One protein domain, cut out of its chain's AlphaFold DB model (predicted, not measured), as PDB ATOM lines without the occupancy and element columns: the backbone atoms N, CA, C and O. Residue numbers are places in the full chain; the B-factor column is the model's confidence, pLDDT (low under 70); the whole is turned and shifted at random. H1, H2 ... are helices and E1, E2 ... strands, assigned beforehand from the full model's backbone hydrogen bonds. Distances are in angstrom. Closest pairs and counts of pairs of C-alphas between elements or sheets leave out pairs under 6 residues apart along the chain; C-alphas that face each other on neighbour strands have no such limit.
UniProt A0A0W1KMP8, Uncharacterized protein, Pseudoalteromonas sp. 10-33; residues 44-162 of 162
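What this domain is: This is residues 44 to 162 of the 162 residues of an uncharacterized protein of Pseudoalteromonas sp. 10-33 (UniProt A0A0W1KMP8). A long helix, H3, is the core of a helical body: H1 packs along one side of it, while H2, H4 and H5 cross its other side one after another. Beyond this body a long two-stranded hairpin of E1 and E2 reaches out and makes one end of the longest axis, with short E3 beside the base of E2. The printed part has 119 residues, with five named helices and three named strands in the order H1, H2, H3, E1, E2, H4, H5, E3; the sheet runs E1, E2, E3, antiparallel, and the class is mixed, helices and strands. The whole is compact, with a radius of gyration of the C-alphas of 15.6 A, and spans 58 by 27 by 23 A.

Where its parts are: H1, residues 44 to 60, begins with C-alpha 44 at (-7.919, -12.346, -52.628) and is 24.4 A long from first to last C-alpha. H2 is residues 67 to 79, 19.0 A. H3, residues 89 to 109, is 30.4 A long and ends with C-alpha 109 at (-14.288, -0.676, -26.283). E1 is residues 113 to 118 and E2 residues 121 to 129, 24.9 A. H4 is residues 133 to 142, H5 residues 150 to 157, and E3 residues 158 to 161, with C-alpha 161 at (-20.017, -6.730, -17.120).

How they stand to each other: H3 is the hub. It touches H1 at a steep tilt of 41 degrees, the same way, with the C-alphas of Glu 52 and Gly 100 closest at 3.8 A. With residues 91 to 99 alone it touches H2, closest at the C-alphas of Ala 70 and Lys 94, 4.5 A. H4 and H5 stand about perpendicular to H3, at 83 and 88 degrees, and touch it; the closest C-alphas are Ile 102 and Ala 135, 6.9 A, and Val 105 and Arg 154, 6.1 A. H1 and H4 are apart. H3 only grazes the sheet with residues 102 to 109, and H5 with residues 151 to 157. In the hairpin E1 and E2, N 114 and O 125 are 2.8 A apart, within hydrogen-bond range; between antiparallel E2 and E3, N 128 and O 159 are at 2.8 A. The pairing is staggered: E2 pairs with E1 over residues 121 to 126 and with E3 over 126 to 129. In H1, H3, H4 and H5 every O i to N i+4 pair is within hydrogen-bond range; in H2, 6 of 9 are.

The domain as a whole: The C-alphas farthest apart are those of Phe 85 and Tyr 120, 58.5 A. The printed part has no cut and no long link. The mean pLDDT of the printed part is 90.2, and residue 120 is under 70.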
ATOM      1  N   LYS A  44      -6.739 -12.421 -53.505       83.12
ATOM      2  CA  LYS A  44      -7.919 -12.346 -52.628       83.12
ATOM      3  C   LYS A  44      -7.573 -11.997 -51.180       83.12
ATOM      4  O   LYS A  44      -8.343 -11.303 -50.530       83.12
ATOM      5  N   LYS A  45      -6.399 -12.409 -50.697       83.81
ATOM      6  CA  LYS A  45      -5.920 -12.048 -49.357       83.81
ATOM      7  C   LYS A  45      -5.681 -10.541 -49.245       83.81
ATOM      8  O   LYS A  45      -6.124  -9.936 -48.282       83.81
ATOM      9  N   GLN A  46      -5.073  -9.933 -50.262       84.00
ATOM     10  CA  GLN A  46      -4.852  -8.484 -50.302       84.00
ATOM     11  C   GLN A  46      -6.170  -7.703 -50.350       84.00
ATOM     12  O   GLN A  46      -6.271  -6.627 -49.775       84.00
ATOM     13  N   PHE A  47      -7.207  -8.248 -50.995       87.00
ATOM     14  CA  PHE A  47      -8.547  -7.659 -50.946       87.00
ATOM     15  C   PHE A  47      -9.203  -7.757 -49.566       87.00
ATOM     16  O   PHE A  47      -9.889  -6.818 -49.166       87.00
ATOM     17  N   ILE A  48      -8.975  -8.849 -48.829       88.94
ATOM     18  CA  ILE A  48      -9.409  -8.964 -47.430       88.94
ATOM     19  C   ILE A  48      -8.673  -7.931 -46.573       88.94
ATOM     20  O   ILE A  48      -9.328  -7.170 -45.875       88.94
ATOM     21  N   GLU A  49      -7.346  -7.833 -46.676       88.88
ATOM     22  CA  GLU A  49      -6.532  -6.854 -45.930       88.88
ATOM     23  C   GLU A  49      -6.970  -5.405 -46.228       88.88
ATOM     24  O   GLU A  49      -7.148  -4.589 -45.318       88.88
ATOM     25  N   LEU A  50      -7.253  -5.099 -47.499       88.56
ATOM     26  CA  LEU A  50      -7.832  -3.820 -47.913       88.56
ATOM     27  C   LEU A  50      -9.198  -3.572 -47.253       88.56
ATOM     28  O   LEU A  50      -9.463  -2.480 -46.743       88.56
ATOM     29  N   GLY A  51     -10.065  -4.585 -47.263       91.25
ATOM     30  CA  GLY A  51     -11.372  -4.537 -46.621       91.25
ATOM     31  C   GLY A  51     -11.273  -4.330 -45.111       91.25
ATOM     32  O   GLY A  51     -12.011  -3.512 -44.569       91.25
ATOM     33  N   GLU A  52     -10.344  -5.006 -44.431       92.50
ATOM     34  CA  GLU A  52     -10.100  -4.851 -42.990       92.50
ATOM     35  C   GLU A  52      -9.754  -3.408 -42.651       92.50
ATOM     36  O   GLU A  52     -10.364  -2.806 -41.760       92.50
ATOM     37  N   CYS A  53      -8.848  -2.815 -43.424       90.56
ATOM     38  CA  CYS A  53      -8.491  -1.424 -43.230       90.56
ATOM     39  C   CYS A  53      -9.677  -0.475 -43.487       90.56
ATOM     40  O   CYS A  53      -9.932   0.446 -42.701       90.56
ATOM     41  N   ALA A  54     -10.454  -0.722 -44.546       90.19
ATOM     42  CA  ALA A  54     -11.653   0.058 -44.837       90.19
ATOM     43  C   ALA A  54     -12.693  -0.045 -43.707       90.19
ATOM     44  O   ALA A  54     -13.212   0.976 -43.252       90.19
ATOM     45  N   GLY A  55     -12.960  -1.253 -43.205       92.75
ATOM     46  CA  GLY A  55     -13.891  -1.506 -42.104       92.75
ATOM     47  C   GLY A  55     -13.485  -0.799 -40.813       92.75
ATOM     48  O   GLY A  55     -14.310  -0.136 -40.177       92.75
ATOM     49  N   GLU A  56     -12.202  -0.856 -40.455       92.44
ATOM     50  CA  GLU A  56     -11.678  -0.124 -39.300       92.44
ATOM     51  C   GLU A  56     -11.872   1.388 -39.456       92.44
ATOM     52  O   GLU A  56     -12.301   2.084 -38.525       92.44
ATOM     53  N   ALA A  57     -11.575   1.917 -40.637       89.81
ATOM     54  CA  ALA A  57     -11.672   3.342 -40.869       89.81
ATOM     55  C   ALA A  57     -13.125   3.845 -40.894       89.81
ATOM     56  O   ALA A  57     -13.395   4.927 -40.370       89.81
ATOM     57  N   LEU A  58     -14.068   3.047 -41.402       90.94
ATOM     58  CA  LEU A  58     -15.508   3.315 -41.328       90.94
ATOM     59  C   LEU A  58     -15.989   3.413 -39.870       90.94
ATOM     60  O   LEU A  58     -16.656   4.381 -39.486       90.94
ATOM     61  N   VAL A  59     -15.561   2.479 -39.012       92.31
ATOM     62  CA  VAL A  59     -15.843   2.531 -37.567       92.31
ATOM     63  C   VAL A  59     -15.253   3.795 -36.935       92.31
ATOM     64  O   VAL A  59     -15.942   4.494 -36.183       92.31
ATOM     65  N   LYS A  60     -13.997   4.141 -37.244       88.81
ATOM     66  CA  LYS A  60     -13.345   5.365 -36.734       88.81
ATOM     67  C   LYS A  60     -14.063   6.637 -37.192       88.81
ATOM     68  O   LYS A  60     -14.245   7.547 -36.382       88.81
ATOM     69  N   ALA A  61     -14.533   6.661 -38.438       87.31
ATOM     70  CA  ALA A  61     -15.337   7.736 -39.015       87.31
ATOM     71  C   ALA A  61     -16.783   7.779 -38.482       87.31
ATOM     72  O   ALA A  61     -17.524   8.703 -38.815       87.31
ATOM     73  N   LYS A  62     -17.174   6.820 -37.625       87.81
ATOM     74  CA  LYS A  62     -18.522   6.655 -37.052       87.81
ATOM     75  C   LYS A  62     -19.612   6.422 -38.105       87.81
ATOM     76  O   LYS A  62     -20.766   6.746 -37.843       87.81
ATOM     77  N   LYS A  63     -19.241   5.882 -39.264       83.44
ATOM     78  CA  LYS A  63     -20.143   5.616 -40.383       83.44
ATOM     79  C   LYS A  63     -19.881   4.212 -40.897       83.44
ATOM     80  O   LYS A  63     -18.909   4.017 -41.617       83.44
ATOM     81  N   VAL A  64     -20.716   3.250 -40.522       87.44
ATOM     82  CA  VAL A  64     -20.598   1.871 -41.007       87.44
ATOM     83  C   VAL A  64     -21.846   1.519 -41.792       87.44
ATOM     84  O   VAL A  64     -22.953   1.789 -41.338       87.44
ATOM     85  N   TYR A  65     -21.653   0.941 -42.973       89.31
ATOM     86  CA  TYR A  65     -22.725   0.624 -43.906       89.31
ATOM     87  C   TYR A  65     -22.746  -0.869 -44.203       89.31
ATOM     88  O   TYR A  65     -21.683  -1.480 -44.317       89.31
ATOM     89  N   ASN A  66     -23.945  -1.430 -44.372       90.31
ATOM     90  CA  ASN A  66     -24.175  -2.795 -44.854       90.31
ATOM     91  C   ASN A  66     -23.366  -3.868 -44.101       90.31
ATOM     92  O   ASN A  66     -22.890  -4.838 -44.692       90.31
ATOM     93  N   ILE A  67     -23.197  -3.699 -42.784       94.31
ATOM     94  CA  ILE A  67     -22.303  -4.548 -41.988       94.31
ATOM     95  C   ILE A  67     -22.784  -6.002 -41.908       94.31
ATOM     96  O   ILE A  67     -21.961  -6.909 -41.976       94.31
ATOM     97  N   ALA A  68     -24.098  -6.241 -41.840       94.19
ATOM     98  CA  ALA A  68     -24.650  -7.596 -41.852       94.19
ATOM     99  C   ALA A  68     -24.355  -8.310 -43.171       94.19
ATOM    100  O   ALA A  68     -23.870  -9.436 -43.156       94.19
ATOM    101  N   ALA A  69     -24.569  -7.628 -44.300       93.31
ATOM    102  CA  ALA A  69     -24.264  -8.164 -45.624       93.31
ATOM    103  C   ALA A  69     -22.758  -8.384 -45.828       93.31
ATOM    104  O   ALA A  69     -22.356  -9.292 -46.543       93.31
ATOM    105  N   ALA A  70     -21.905  -7.567 -45.206       94.50
ATOM    106  CA  ALA A  70     -20.466  -7.801 -45.211       94.50
ATOM    107  C   ALA A  70     -20.091  -9.040 -44.376       94.50
ATOM    108  O   ALA A  70     -19.270  -9.856 -44.791       94.50
ATOM    109  N   CYS A  71     -20.717  -9.205 -43.209       96.38
ATOM    110  CA  CYS A  71     -20.464 -10.319 -42.299       96.38
ATOM    111  C   CYS A  71     -21.087 -11.648 -42.745       96.38
ATOM    112  O   CYS A  71     -20.558 -12.703 -42.392       96.38
ATOM    113  N   SER A  72     -22.152 -11.638 -43.550       95.19
ATOM    114  CA  SER A  72     -22.719 -12.864 -44.124       95.19
ATOM    115  C   SER A  72     -21.739 -13.557 -45.069       95.19
ATOM    116  O   SER A  72     -21.685 -14.783 -45.069       95.19
ATOM    117  N   GLU A  73     -20.896 -12.799 -45.778       94.56
ATOM    118  CA  GLU A  73     -19.851 -13.366 -46.647       94.56
ATOM    119  C   GLU A  73     -18.825 -14.187 -45.857       94.56
ATOM    120  O   GLU A  73     -18.282 -15.164 -46.358       94.56
ATOM    121  N   VAL A  74     -18.577 -13.839 -44.588       93.38
ATOM    122  CA  VAL A  74     -17.684 -14.616 -43.710       93.38
ATOM    123  C   VAL A  74     -18.287 -15.990 -43.405       93.38
ATOM    124  O   VAL A  74     -17.571 -16.989 -43.320       93.38
ATOM    125  N   ILE A  75     -19.608 -16.051 -43.224       93.31
ATOM    126  CA  ILE A  75     -20.332 -17.306 -42.989       93.31
ATOM    127  C   ILE A  75     -20.385 -18.127 -44.280       93.31
ATOM    128  O   ILE A  75     -20.190 -19.343 -44.233       93.31
ATOM    129  N   GLU A  76     -20.624 -17.475 -45.417       90.00
ATOM    130  CA  GLU A  76     -20.632 -18.116 -46.732       90.00
ATOM    131  C   GLU A  76     -19.267 -18.729 -47.067       90.00
ATOM    132  O   GLU A  76     -19.198 -19.926 -47.346       90.00
ATOM    133  N   ASP A  77     -18.177 -17.967 -46.939       88.62
ATOM    134  CA  ASP A  77     -16.813 -18.451 -47.192       88.62
ATOM    135  C   ASP A  77     -16.448 -19.636 -46.296       88.62
ATOM    136  O   ASP A  77     -15.926 -20.645 -46.772       88.62
ATOM    137  N   LYS A  78     -16.804 -19.568 -45.005       87.75
ATOM    138  CA  LYS A  78     -16.573 -20.663 -44.053       87.75
ATOM    139  C   LYS A  78     -17.268 -21.961 -44.480       87.75
ATOM    140  O   LYS A  78     -16.752 -23.046 -44.209       87.75
ATOM    141  N   ASN A  79     -18.444 -21.855 -45.092       86.69
ATOM    142  CA  ASN A  79     -19.239 -22.998 -45.538       86.69
ATOM    143  C   ASN A  79     -18.962 -23.382 -47.003       86.69
ATOM    144  O   ASN A  79     -19.491 -24.388 -47.480       86.69
ATOM    145  N   SER A  80     -18.140 -22.609 -47.716       85.56
ATOM    146  CA  SER A  80     -17.789 -22.864 -49.108       85.56
ATOM    147  C   SER A  80     -16.831 -24.045 -49.232       85.56
ATOM    148  O   SER A  80     -15.797 -24.112 -48.568       85.56
ATOM    149  N   LEU A  81     -17.132 -24.962 -50.156       75.94
ATOM    150  CA  LEU A  81     -16.292 -26.131 -50.446       75.94
ATOM    151  C   LEU A  81     -14.887 -25.736 -50.937       75.94
ATOM    152  O   LEU A  81     -13.917 -26.449 -50.695       75.94
ATOM    153  N   LEU A  82     -14.787 -24.607 -51.646       78.94
ATOM    154  CA  LEU A  82     -13.538 -24.104 -52.222       78.94
ATOM    155  C   LEU A  82     -12.940 -22.943 -51.404       78.94
ATOM    156  O   LEU A  82     -11.857 -22.462 -51.752       78.94
ATOM    157  N   GLY A  83     -13.627 -22.500 -50.340       78.00
ATOM    158  CA  GLY A  83     -13.231 -21.389 -49.468       78.00
ATOM    159  C   GLY A  83     -12.746 -20.176 -50.260       78.00
ATOM    160  O   GLY A  83     -13.362 -19.769 -51.252       78.00
ATOM    161  N   ILE A  84     -11.542 -19.704 -49.916       71.06
ATOM    162  CA  ILE A  84     -10.907 -18.543 -50.548       71.06
ATOM    163  C   ILE A  84     -10.845 -18.643 -52.078       71.06
ATOM    164  O   ILE A  84     -10.906 -17.623 -52.757       71.06
ATOM    165  N   PHE A  85     -10.757 -19.837 -52.676       72.00
ATOM    166  CA  PHE A  85     -10.703 -19.988 -54.135       72.00
ATOM    167  C   PHE A  85     -12.044 -19.714 -54.823       72.00
ATOM    168  O   PHE A  85     -12.034 -19.340 -55.997       72.00
ATOM    169  N   SER A  86     -13.158 -19.754 -54.090       80.19
ATOM    170  CA  SER A  86     -14.489 -19.372 -54.576       80.19
ATOM    171  C   SER A  86     -14.749 -17.867 -54.526       80.19
ATOM    172  O   SER A  86     -15.532 -17.375 -55.327       80.19
ATOM    173  N   LEU A  87     -14.069 -17.132 -53.636       83.62
ATOM    174  CA  LEU A  87     -14.404 -15.731 -53.359       83.62
ATOM    175  C   LEU A  87     -14.253 -14.800 -54.566       83.62
ATOM    176  O   LEU A  87     -13.184 -14.734 -55.186       83.62
ATOM    177  N   SER A  88     -15.272 -14.005 -54.856       88.25
ATOM    178  CA  SER A  88     -15.126 -12.844 -55.726       88.25
ATOM    179  C   SER A  88     -14.276 -11.760 -55.048       88.25
ATOM    180  O   SER A  88     -14.074 -11.742 -53.832       88.25
ATOM    181  N   LYS A  89     -13.749 -10.812 -55.835       88.62
ATOM    182  CA  LYS A  89     -12.989  -9.670 -55.288       88.62
ATOM    183  C   LYS A  89     -13.839  -8.841 -54.316       88.62
ATOM    184  O   LYS A  89     -13.325  -8.341 -53.323       88.62
ATOM    185  N   VAL A  90     -15.136  -8.719 -54.602       89.69
ATOM    186  CA  VAL A  90     -16.089  -7.974 -53.771       89.69
ATOM    187  C   VAL A  90     -16.360  -8.710 -52.461       89.69
ATOM    188  O   VAL A  90     -16.341  -8.080 -51.409       89.69
ATOM    189  N   GLU A  91     -16.560 -10.028 -52.504       91.69
ATOM    190  CA  GLU A  91     -16.738 -10.854 -51.300       91.69
ATOM    191  C   GLU A  91     -15.502 -10.799 -50.400       91.69
ATOM    192  O   GLU A  91     -15.624 -10.588 -49.198       91.69
ATOM    193  N   ALA A  92     -14.302 -10.877 -50.983       91.44
ATOM    194  CA  ALA A  92     -13.053 -10.724 -50.244       91.44
ATOM    195  C   ALA A  92     -12.979  -9.374 -49.500       91.44
ATOM    196  O   ALA A  92     -12.656  -9.337 -48.314       91.44
ATOM    197  N   ILE A  93     -13.353  -8.268 -50.156       91.38
ATOM    198  CA  ILE A  93     -13.417  -6.948 -49.506       91.38
ATOM    199  C   ILE A  93     -14.463  -6.938 -48.389       91.38
ATOM    200  O   ILE A  93     -14.182  -6.449 -47.298       91.38
ATOM    201  N   LYS A  94     -15.663  -7.471 -48.631       94.50
ATOM    202  CA  LYS A  94     -16.746  -7.525 -47.639       94.50
ATOM    203  C   LYS A  94     -16.351  -8.319 -46.388       94.50
ATOM    204  O   LYS A  94     -16.568  -7.835 -45.276       94.50
ATOM    205  N   ILE A  95     -15.705  -9.474 -46.561       94.44
ATOM    206  CA  ILE A  95     -15.125 -10.264 -45.465       94.44
ATOM    207  C   ILE A  95     -14.173  -9.397 -44.647       94.44
ATOM    208  O   ILE A  95     -14.312  -9.306 -43.425       94.44
ATOM    209  N   GLY A  96     -13.259  -8.704 -45.329       94.25
ATOM    210  CA  GLY A  96     -12.343  -7.774 -44.688       94.25
ATOM    211  C   GLY A  96     -13.076  -6.680 -43.912       94.25
ATOM    212  O   GLY A  96     -12.811  -6.488 -42.732       94.25
ATOM    213  N   VAL A  97     -14.054  -6.009 -44.526       94.81
ATOM    214  CA  VAL A  97     -14.833  -4.932 -43.889       94.81
ATOM    215  C   VAL A  97     -15.496  -5.409 -42.599       94.81
ATOM    216  O   VAL A  97     -15.413  -4.711 -41.585       94.81
ATOM    217  N   CYS A  98     -16.100  -6.600 -42.604       97.00
ATOM    218  CA  CYS A  98     -16.680  -7.189 -41.400       97.00
ATOM    219  C   CYS A  98     -15.621  -7.390 -40.301       97.00
ATOM    220  O   CYS A  98     -15.792  -6.924 -39.170       97.00
ATOM    221  N   ILE A  99     -14.505  -8.047 -40.634       96.38
ATOM    222  CA  ILE A  99     -13.432  -8.359 -39.679       96.38
ATOM    223  C   ILE A  99     -12.806  -7.074 -39.119       96.38
ATOM    224  O   ILE A  99     -12.652  -6.934 -37.902       96.38
ATOM    225  N   GLY A 100     -12.496  -6.117 -39.989       95.00
ATOM    226  CA  GLY A 100     -11.932  -4.819 -39.633       95.00
ATOM    227  C   GLY A 100     -12.838  -4.021 -38.705       95.00
ATOM    228  O   GLY A 100     -12.381  -3.496 -37.688       95.00
ATOM    229  N   ALA A 101     -14.141  -3.988 -38.990       95.94
ATOM    230  CA  ALA A 101     -15.108  -3.299 -38.145       95.94
ATOM    231  C   ALA A 101     -15.220  -3.936 -36.747       95.94
ATOM    232  O   ALA A 101     -15.152  -3.224 -35.741       95.94
ATOM    233  N   ILE A 102     -15.321  -5.270 -36.668       97.31
ATOM    234  CA  ILE A 102     -15.344  -6.012 -35.394       97.31
ATOM    235  C   ILE A 102     -14.078  -5.714 -34.587       97.31
ATOM    236  O   ILE A 102     -14.157  -5.372 -33.406       97.31
ATOM    237  N   ASN A 103     -12.906  -5.808 -35.220       95.94
ATOM    238  CA  ASN A 103     -11.625  -5.570 -34.561       95.94
ATOM    239  C   ASN A 103     -11.492  -4.125 -34.067       95.94
ATOM    240  O   ASN A 103     -10.974  -3.904 -32.971       95.94
ATOM    241  N   ALA A 104     -11.986  -3.150 -34.829       94.31
ATOM    242  CA  ALA A 104     -11.965  -1.744 -34.445       94.31
ATOM    243  C   ALA A 104     -12.868  -1.455 -33.237       94.31
ATOM    244  O   ALA A 104     -12.462  -0.731 -32.325       94.31
ATOM    245  N   VAL A 105     -14.073  -2.040 -33.195       96.06
ATOM    246  CA  VAL A 105     -14.968  -1.941 -32.030       96.06
ATOM    247  C   VAL A 105     -14.331  -2.622 -30.822       96.06
ATOM    248  O   VAL A 105     -14.194  -1.990 -29.776       96.06
ATOM    249  N   TYR A 106     -13.868  -3.863 -30.979       95.75
ATOM    250  CA  TYR A 106     -13.225  -4.622 -29.909       95.75
ATOM    251  C   TYR A 106     -12.034  -3.857 -29.318       95.75
ATOM    252  O   TYR A 106     -11.973  -3.632 -28.116       95.75
ATOM    253  N   THR A 107     -11.122  -3.373 -30.162       94.25
ATOM    254  CA  THR A 107      -9.917  -2.654 -29.718       94.25
ATOM    255  C   THR A 107     -10.248  -1.341 -29.012       94.25
ATOM    256  O   THR A 107      -9.532  -0.933 -28.100       94.25
ATOM    257  N   ARG A 108     -11.325  -0.655 -29.418       93.62
ATOM    258  CA  ARG A 108     -11.716   0.613 -28.795       93.62
ATOM    259  C   ARG A 108     -12.426   0.420 -27.459       93.62
ATOM    260  O   ARG A 108     -12.216   1.252 -26.578       93.62
ATOM    261  N   TYR A 109     -13.301  -0.578 -27.359       94.62
ATOM    262  CA  TYR A 109     -14.288  -0.676 -26.283       94.62
ATOM    263  C   TYR A 109     -14.028  -1.814 -25.303       94.62
ATOM    264  O   TYR A 109     -14.441  -1.686 -24.157       94.62
ATOM    265  N   ASP A 110     -13.361  -2.904 -25.693       94.81
ATOM    266  CA  ASP A 110     -13.128  -4.024 -24.777       94.81
ATOM    267  C   ASP A 110     -12.390  -3.544 -23.519       94.81
ATOM    268  O   ASP A 110     -11.379  -2.844 -23.596       94.81
ATOM    269  N   ARG A 111     -12.933  -3.897 -22.351       92.31
ATOM    270  CA  ARG A 111     -12.466  -3.478 -21.022       92.31
ATOM    271  C   ARG A 111     -12.470  -1.967 -20.766       92.31
ATOM    272  O   ARG A 111     -11.902  -1.516 -19.770       92.31
ATOM    273  N   GLU A 112     -13.151  -1.170 -21.590       92.00
ATOM    274  CA  GLU A 112     -13.381   0.246 -21.293       92.00
ATOM    275  C   GLU A 112     -14.307   0.374 -20.074       92.00
ATOM    276  O   GLU A 112     -15.388  -0.218 -20.024       92.00
ATOM    277  N   LEU A 113     -13.861   1.144 -19.075       90.75
ATOM    278  CA  LEU A 113     -14.620   1.412 -17.857       90.75
ATOM    279  C   LEU A 113     -15.850   2.270 -18.174       90.75
ATOM    280  O   LEU A 113     -15.744   3.358 -18.739       90.75
ATOM    281  N   VAL A 114     -17.005   1.823 -17.696       88.50
ATOM    282  CA  VAL A 114     -18.278   2.536 -17.759       88.50
ATOM    283  C   VAL A 114     -18.771   2.801 -16.344       88.50
ATOM    284  O   VAL A 114     -18.908   1.893 -15.522       88.50
ATOM    285  N   LEU A 115     -19.063   4.068 -16.056       84.69
ATOM    286  CA  LEU A 115     -19.693   4.469 -14.804       84.69
ATOM    287  C   LEU A 115     -21.204   4.493 -14.997       84.69
ATOM    288  O   LEU A 115     -21.747   5.393 -15.639       84.69
ATOM    289  N   VAL A 116     -21.889   3.507 -14.422       81.62
ATOM    290  CA  VAL A 116     -23.351   3.495 -14.396       81.62
ATOM    291  C   VAL A 116     -23.800   4.218 -13.136       81.62
ATOM    292  O   VAL A 116     -23.733   3.681 -12.027       81.62
ATOM    293  N   ASN A 117     -24.230   5.467 -13.310       79.81
ATOM    294  CA  ASN A 117     -24.738   6.291 -12.221       79.81
ATOM    295  C   ASN A 117     -26.231   6.029 -12.021       79.81
ATOM    296  O   ASN A 117     -27.056   6.371 -12.865       79.81
ATOM    297  N   SER A 118     -26.580   5.460 -10.871       73.56
ATOM    298  CA  SER A 118     -27.946   5.505 -10.353       73.56
ATOM    299  C   SER A 118     -28.081   6.650  -9.351       73.56
ATOM    300  O   SER A 118     -27.089   7.119  -8.791       73.56
ATOM    301  N   ARG A 119     -29.323   7.064  -9.079       74.31
ATOM    302  CA  ARG A 119     -29.671   8.190  -8.193       74.31
ATOM    303  C   ARG A 119     -29.042   8.098  -6.782       74.31
ATOM    304  O   ARG A 119     -28.937   9.121  -6.120       74.31
ATOM    305  N   TYR A 120     -28.595   6.908  -6.353       68.19
ATOM    306  CA  TYR A 120     -28.021   6.652  -5.021       68.19
ATOM    307  C   TYR A 120     -26.706   5.845  -5.008       68.19
ATOM    308  O   TYR A 120     -26.131   5.643  -3.941       68.19
ATOM    309  N   ARG A 121     -26.217   5.343  -6.154       71.88
ATOM    310  CA  ARG A 121     -25.010   4.493  -6.221       71.88
ATOM    311  C   ARG A 121     -24.374   4.529  -7.607       71.88
ATOM    312  O   ARG A 121     -25.082   4.390  -8.605       71.88
ATOM    313  N   SER A 122     -23.049   4.663  -7.655       76.19
ATOM    314  CA  SER A 122     -22.263   4.470  -8.876       76.19
ATOM    315  C   SER A 122     -21.700   3.054  -8.893       76.19
ATOM    316  O   SER A 122     -21.065   2.621  -7.926       76.19
ATOM    317  N   THR A 123     -21.959   2.329  -9.976       83.75
ATOM    318  CA  THR A 123     -21.435   0.982 -10.191       83.75
ATOM    319  C   THR A 123     -20.431   1.036 -11.331       83.75
ATOM    320  O   THR A 123     -20.752   1.510 -12.423       83.75
ATOM    321  N   LYS A 124     -19.216   0.548 -11.072       87.38
ATOM    322  CA  LYS A 124     -18.198   0.356 -12.104       87.38
ATOM    323  C   LYS A 124     -18.566  -0.880 -12.915       87.38
ATOM    324  O   LYS A 124     -18.802  -1.934 -12.332       87.38
ATOM    325  N   ARG A 125     -18.644  -0.716 -14.229       91.25
ATOM    326  CA  ARG A 125     -18.789  -1.800 -15.198       91.25
ATOM    327  C   ARG A 125     -17.707  -1.677 -16.253       91.25
ATOM    328  O   ARG A 125     -17.107  -0.615 -16.397       91.25
ATOM    329  N   TYR A 126     -17.506  -2.732 -17.017       93.12
ATOM    330  CA  TYR A 126     -16.615  -2.751 -18.165       93.12
ATOM    331  C   TYR A 126     -17.362  -3.312 -19.361       93.12
ATOM    332  O   TYR A 126     -18.242  -4.158 -19.204       93.12
ATOM    333  N   TYR A 127     -17.021  -2.858 -20.559       95.50
ATOM    334  CA  TYR A 127     -17.464  -3.557 -21.758       95.50
ATOM    335  C   TYR A 127     -16.689  -4.868 -21.921       95.50
ATOM    336  O   TYR A 127     -15.470  -4.906 -21.764       95.50
ATOM    337  N   SER A 128     -17.402  -5.934 -22.263       96.25
ATOM    338  CA  SER A 128     -16.861  -7.221 -22.689       96.25
ATOM    339  C   SER A 128     -17.340  -7.466 -24.111       96.25
ATOM    340  O   SER A 128     -18.524  -7.727 -24.329       96.25
ATOM    341  N   CYS A 129     -16.438  -7.342 -25.082       96.81
ATOM    342  CA  CYS A 129     -16.796  -7.398 -26.495       96.81
ATOM    343  C   CYS A 129     -16.593  -8.801 -27.080       96.81
ATOM    344  O   CYS A 129     -15.594  -9.474 -26.821       96.81
ATOM    345  N   LYS A 130     -17.527  -9.240 -27.925       96.50
ATOM    346  CA  LYS A 130     -17.403 -10.471 -28.714       96.50
ATOM    347  C   LYS A 130     -16.347 -10.270 -29.811       96.50
ATOM    348  O   LYS A 130     -16.152  -9.163 -30.313       96.50
ATOM    349  N   LYS A 131     -15.673 -11.352 -30.216       93.31
ATOM    350  CA  LYS A 131     -14.682 -11.354 -31.308       93.31
ATOM    351  C   LYS A 131     -14.825 -12.602 -32.182       93.31
ATOM    352  O   LYS A 131     -15.423 -13.597 -31.770       93.31
ATOM    353  N   GLY A 132     -14.255 -12.551 -33.385       93.50
ATOM    354  CA  GLY A 132     -14.226 -13.676 -34.317       93.50
ATOM    355  C   GLY A 132     -15.634 -14.081 -34.744       93.50
ATOM    356  O   GLY A 132     -16.516 -13.236 -34.873       93.50
ATOM    357  N   LEU A 133     -15.862 -15.381 -34.924       95.25
ATOM    358  CA  LEU A 133     -17.130 -15.880 -35.459       95.25
ATOM    359  C   LEU A 133     -18.344 -15.571 -34.563       95.25
ATOM    360  O   LEU A 133     -19.448 -15.416 -35.070       95.25
ATOM    361  N   LEU A 134     -18.153 -15.437 -33.246       96.56
ATOM    362  CA  LEU A 134     -19.241 -15.041 -32.345       96.56
ATOM    363  C   LEU A 134     -19.737 -13.623 -32.656       96.56
ATOM    364  O   LEU A 134     -20.939 -13.400 -32.717       96.56
ATOM    365  N   ALA A 135     -18.816 -12.688 -32.902       97.00
ATOM    366  CA  ALA A 135     -19.156 -11.324 -33.302       97.00
ATOM    367  C   ALA A 135     -19.789 -11.271 -34.699       97.00
ATOM    368  O   ALA A 135     -20.735 -10.520 -34.911       97.00
ATOM    369  N   VAL A 136     -19.299 -12.096 -35.631       97.38
ATOM    370  CA  VAL A 136     -19.882 -12.233 -36.977       97.38
ATOM    371  C   VAL A 136     -21.340 -12.679 -36.884       97.38
ATOM    372  O   VAL A 136     -22.212 -12.024 -37.446       97.38
ATOM    373  N   ASN A 137     -21.613 -13.754 -36.141       97.06
ATOM    374  CA  ASN A 137     -22.969 -14.277 -35.981       97.06
ATOM    375  C   ASN A 137     -23.904 -13.251 -35.331       97.06
ATOM    376  O   ASN A 137     -25.046 -13.114 -35.756       97.06
ATOM    377  N   GLU A 138     -23.412 -12.521 -34.328       96.88
ATOM    378  CA  GLU A 138     -24.180 -11.473 -33.656       96.88
ATOM    379  C   GLU A 138     -24.539 -10.329 -34.615       96.88
ATOM    380  O   GLU A 138     -25.690  -9.916 -34.669       96.88
ATOM    381  N   LEU A 139     -23.589  -9.855 -35.429       96.25
ATOM    382  CA  LEU A 139     -23.862  -8.809 -36.419       96.25
ATOM    383  C   LEU A 139     -24.828  -9.281 -37.503       96.25
ATOM    384  O   LEU A 139     -25.720  -8.532 -37.874       96.25
ATOM    385  N   VAL A 140     -24.693 -10.513 -37.996       95.69
ATOM    386  CA  VAL A 140     -25.625 -11.054 -38.998       95.69
ATOM    387  C   VAL A 140     -27.041 -11.188 -38.434       95.69
ATOM    388  O   VAL A 140     -28.005 -10.941 -39.153       95.69
ATOM    389  N   ALA A 141     -27.183 -11.557 -37.158       94.62
ATOM    390  CA  ALA A 141     -28.486 -11.711 -36.518       94.62
ATOM    391  C   ALA A 141     -29.133 -10.373 -36.124       94.62
ATOM    392  O   ALA A 141     -30.352 -10.236 -36.217       94.62
ATOM    393  N   SER A 142     -28.327  -9.409 -35.672       92.69
ATOM    394  CA  SER A 142     -28.815  -8.220 -34.964       92.69
ATOM    395  C   SER A 142     -28.702  -6.923 -35.773       92.69
ATOM    396  O   SER A 142     -29.397  -5.961 -35.453       92.69
ATOM    397  N   ALA A 143     -27.862  -6.862 -36.816       89.81
ATOM    398  CA  ALA A 143     -27.716  -5.664 -37.643       89.81
ATOM    399  C   ALA A 143     -28.715  -5.670 -38.821       89.81
ATOM    400  O   ALA A 143     -28.426  -6.168 -39.906       89.81
ATOM    401  N   THR A 144     -29.910  -5.125 -38.605       87.50
ATOM    402  CA  THR A 144     -30.998  -5.039 -39.594       87.50
ATOM    403  C   THR A 144     -30.949  -3.807 -40.499       87.50
ATOM    404  O   THR A 144     -31.564  -3.807 -41.562       87.50
ATOM    405  N   ASP A 145     -30.253  -2.755 -40.080       87.44
ATOM    406  CA  ASP A 145     -30.238  -1.460 -40.752       87.44
ATOM    407  C   ASP A 145     -29.101  -1.358 -41.773       87.44
ATOM    408  O   ASP A 145     -28.045  -1.984 -41.661       87.44
ATOM    409  N   GLU A 146     -29.289  -0.510 -42.782       87.00
ATOM    410  CA  GLU A 146     -28.246  -0.255 -43.781       87.00
ATOM    411  C   GLU A 146     -27.066   0.530 -43.190       87.00
ATOM    412  O   GLU A 146     -25.939   0.444 -43.679       87.00
ATOM    413  N   TYR A 147     -27.316   1.295 -42.129       90.19
ATOM    414  CA  TYR A 147     -26.367   2.217 -41.526       90.19
ATOM    415  C   TYR A 147     -26.327   2.057 -40.012       90.19
ATOM    416  O   TYR A 147     -27.368   2.048 -39.363       90.19
ATOM    417  N   TYR A 148     -25.112   2.037 -39.465       91.56
ATOM    418  CA  TYR A 148     -24.860   1.982 -38.034       91.56
ATOM    419  C   TYR A 148     -23.846   3.033 -37.587       91.56
ATOM    420  O   TYR A 148     -22.749   3.187 -38.144       91.56
ATOM    421  N   MET A 149     -24.179   3.711 -36.494       91.81
ATOM    422  CA  MET A 149     -23.229   4.464 -35.694       91.81
ATOM    423  C   MET A 149     -22.304   3.507 -34.940       91.81
ATOM    424  O   MET A 149     -22.673   2.408 -34.527       91.81
ATOM    425  N   ARG A 150     -21.087   3.973 -34.644       92.06
ATOM    426  CA  ARG A 150     -20.114   3.193 -33.860       92.06
ATOM    427  C   ARG A 150     -20.656   2.732 -32.497       92.06
ATOM    428  O   ARG A 150     -20.286   1.659 -32.036       92.06
ATOM    429  N   SER A 151     -21.483   3.545 -31.836       92.62
ATOM    430  CA  SER A 151     -22.104   3.180 -30.556       92.62
ATOM    431  C   SER A 151     -23.109   2.043 -30.697       92.62
ATOM    432  O   SER A 151     -23.141   1.183 -29.833       92.62
ATOM    433  N   GLU A 152     -23.869   2.011 -31.788       94.69
ATOM    434  CA  GLU A 152     -24.858   0.960 -32.042       94.69
ATOM    435  C   GLU A 152     -24.154  -0.366 -32.345       94.69
ATOM    436  O   GLU A 152     -24.500  -1.389 -31.767       94.69
ATOM    437  N   LEU A 153     -23.071  -0.335 -33.131       94.56
ATOM    438  CA  LEU A 153     -22.217  -1.516 -33.315       94.56
ATOM    439  C   LEU A 153     -21.616  -2.016 -32.005       94.56
ATOM    440  O   LEU A 153     -21.566  -3.220 -31.776       94.56
ATOM    441  N   ARG A 154     -21.149  -1.105 -31.143       95.38
ATOM    442  CA  ARG A 154     -20.681  -1.468 -29.803       95.38
ATOM    443  C   ARG A 154     -21.798  -2.138 -29.007       95.38
ATOM    444  O   ARG A 154     -21.522  -3.133 -28.360       95.38
ATOM    445  N   ASP A 155     -23.017  -1.613 -29.048       95.50
ATOM    446  CA  ASP A 155     -24.134  -2.145 -28.261       95.50
ATOM    447  C   ASP A 155     -24.601  -3.521 -28.760       95.50
ATOM    448  O   ASP A 155     -25.060  -4.330 -27.960       95.50
ATOM    449  N   ILE A 156     -24.409  -3.827 -30.047       96.31
ATOM    450  CA  ILE A 156     -24.594  -5.181 -30.593       96.31
ATOM    451  C   ILE A 156     -23.453  -6.114 -30.143       96.31
ATOM    452  O   ILE A 156     -23.672  -7.266 -29.765       96.31
ATOM    453  N   LEU A 157     -22.210  -5.633 -30.204       97.06
ATOM    454  CA  LEU A 157     -21.017  -6.468 -30.041       97.06
ATOM    455  C   LEU A 157     -20.541  -6.636 -28.595       97.06
ATOM    456  O   LEU A 157     -19.770  -7.562 -28.329       97.06
ATOM    457  N   CYS A 158     -20.929  -5.753 -27.679       97.06
ATOM    458  CA  CYS A 158     -20.347  -5.661 -26.347       97.06
ATOM    459  C   CYS A 158     -21.408  -5.608 -25.251       97.06
ATOM    460  O   CYS A 158     -22.303  -4.767 -25.265       97.06
ATOM    461  N   ASP A 159     -21.203  -6.425 -24.223       95.31
ATOM    462  CA  ASP A 159     -22.034  -6.445 -23.023       95.31
ATOM    463  C   ASP A 159     -21.362  -5.667 -21.886       95.31
ATOM    464  O   ASP A 159     -20.135  -5.623 -21.785       95.31
ATOM    465  N   GLN A 160     -22.148  -5.058 -20.994       92.75
ATOM    466  CA  GLN A 160     -21.609  -4.443 -19.778       92.75
ATOM    467  C   GLN A 160     -21.532  -5.464 -18.640       92.75
ATOM    468  O   GLN A 160     -22.563  -5.907 -18.127       92.75
ATOM    469  N   VAL A 161     -20.318  -5.772 -18.196       92.19
ATOM    470  CA  VAL A 161     -20.017  -6.730 -17.120       92.19
ATOM    471  C   VAL A 161     -19.424  -6.031 -15.890       92.19
ATOM    472  O   VAL A 161     -19.023  -4.870 -15.971       92.19
ATOM    473  N   TYR A 162     -19.433  -6.708 -14.737       80.38
ATOM    474  CA  TYR A 162     -18.897  -6.192 -13.467       80.38
ATOM    475  C   TYR A 162     -17.387  -6.397 -13.348       80.38
ATOM    476  O   TYR A 162     -16.918  -7.478 -13.762       80.38
TER     477      TYR A 162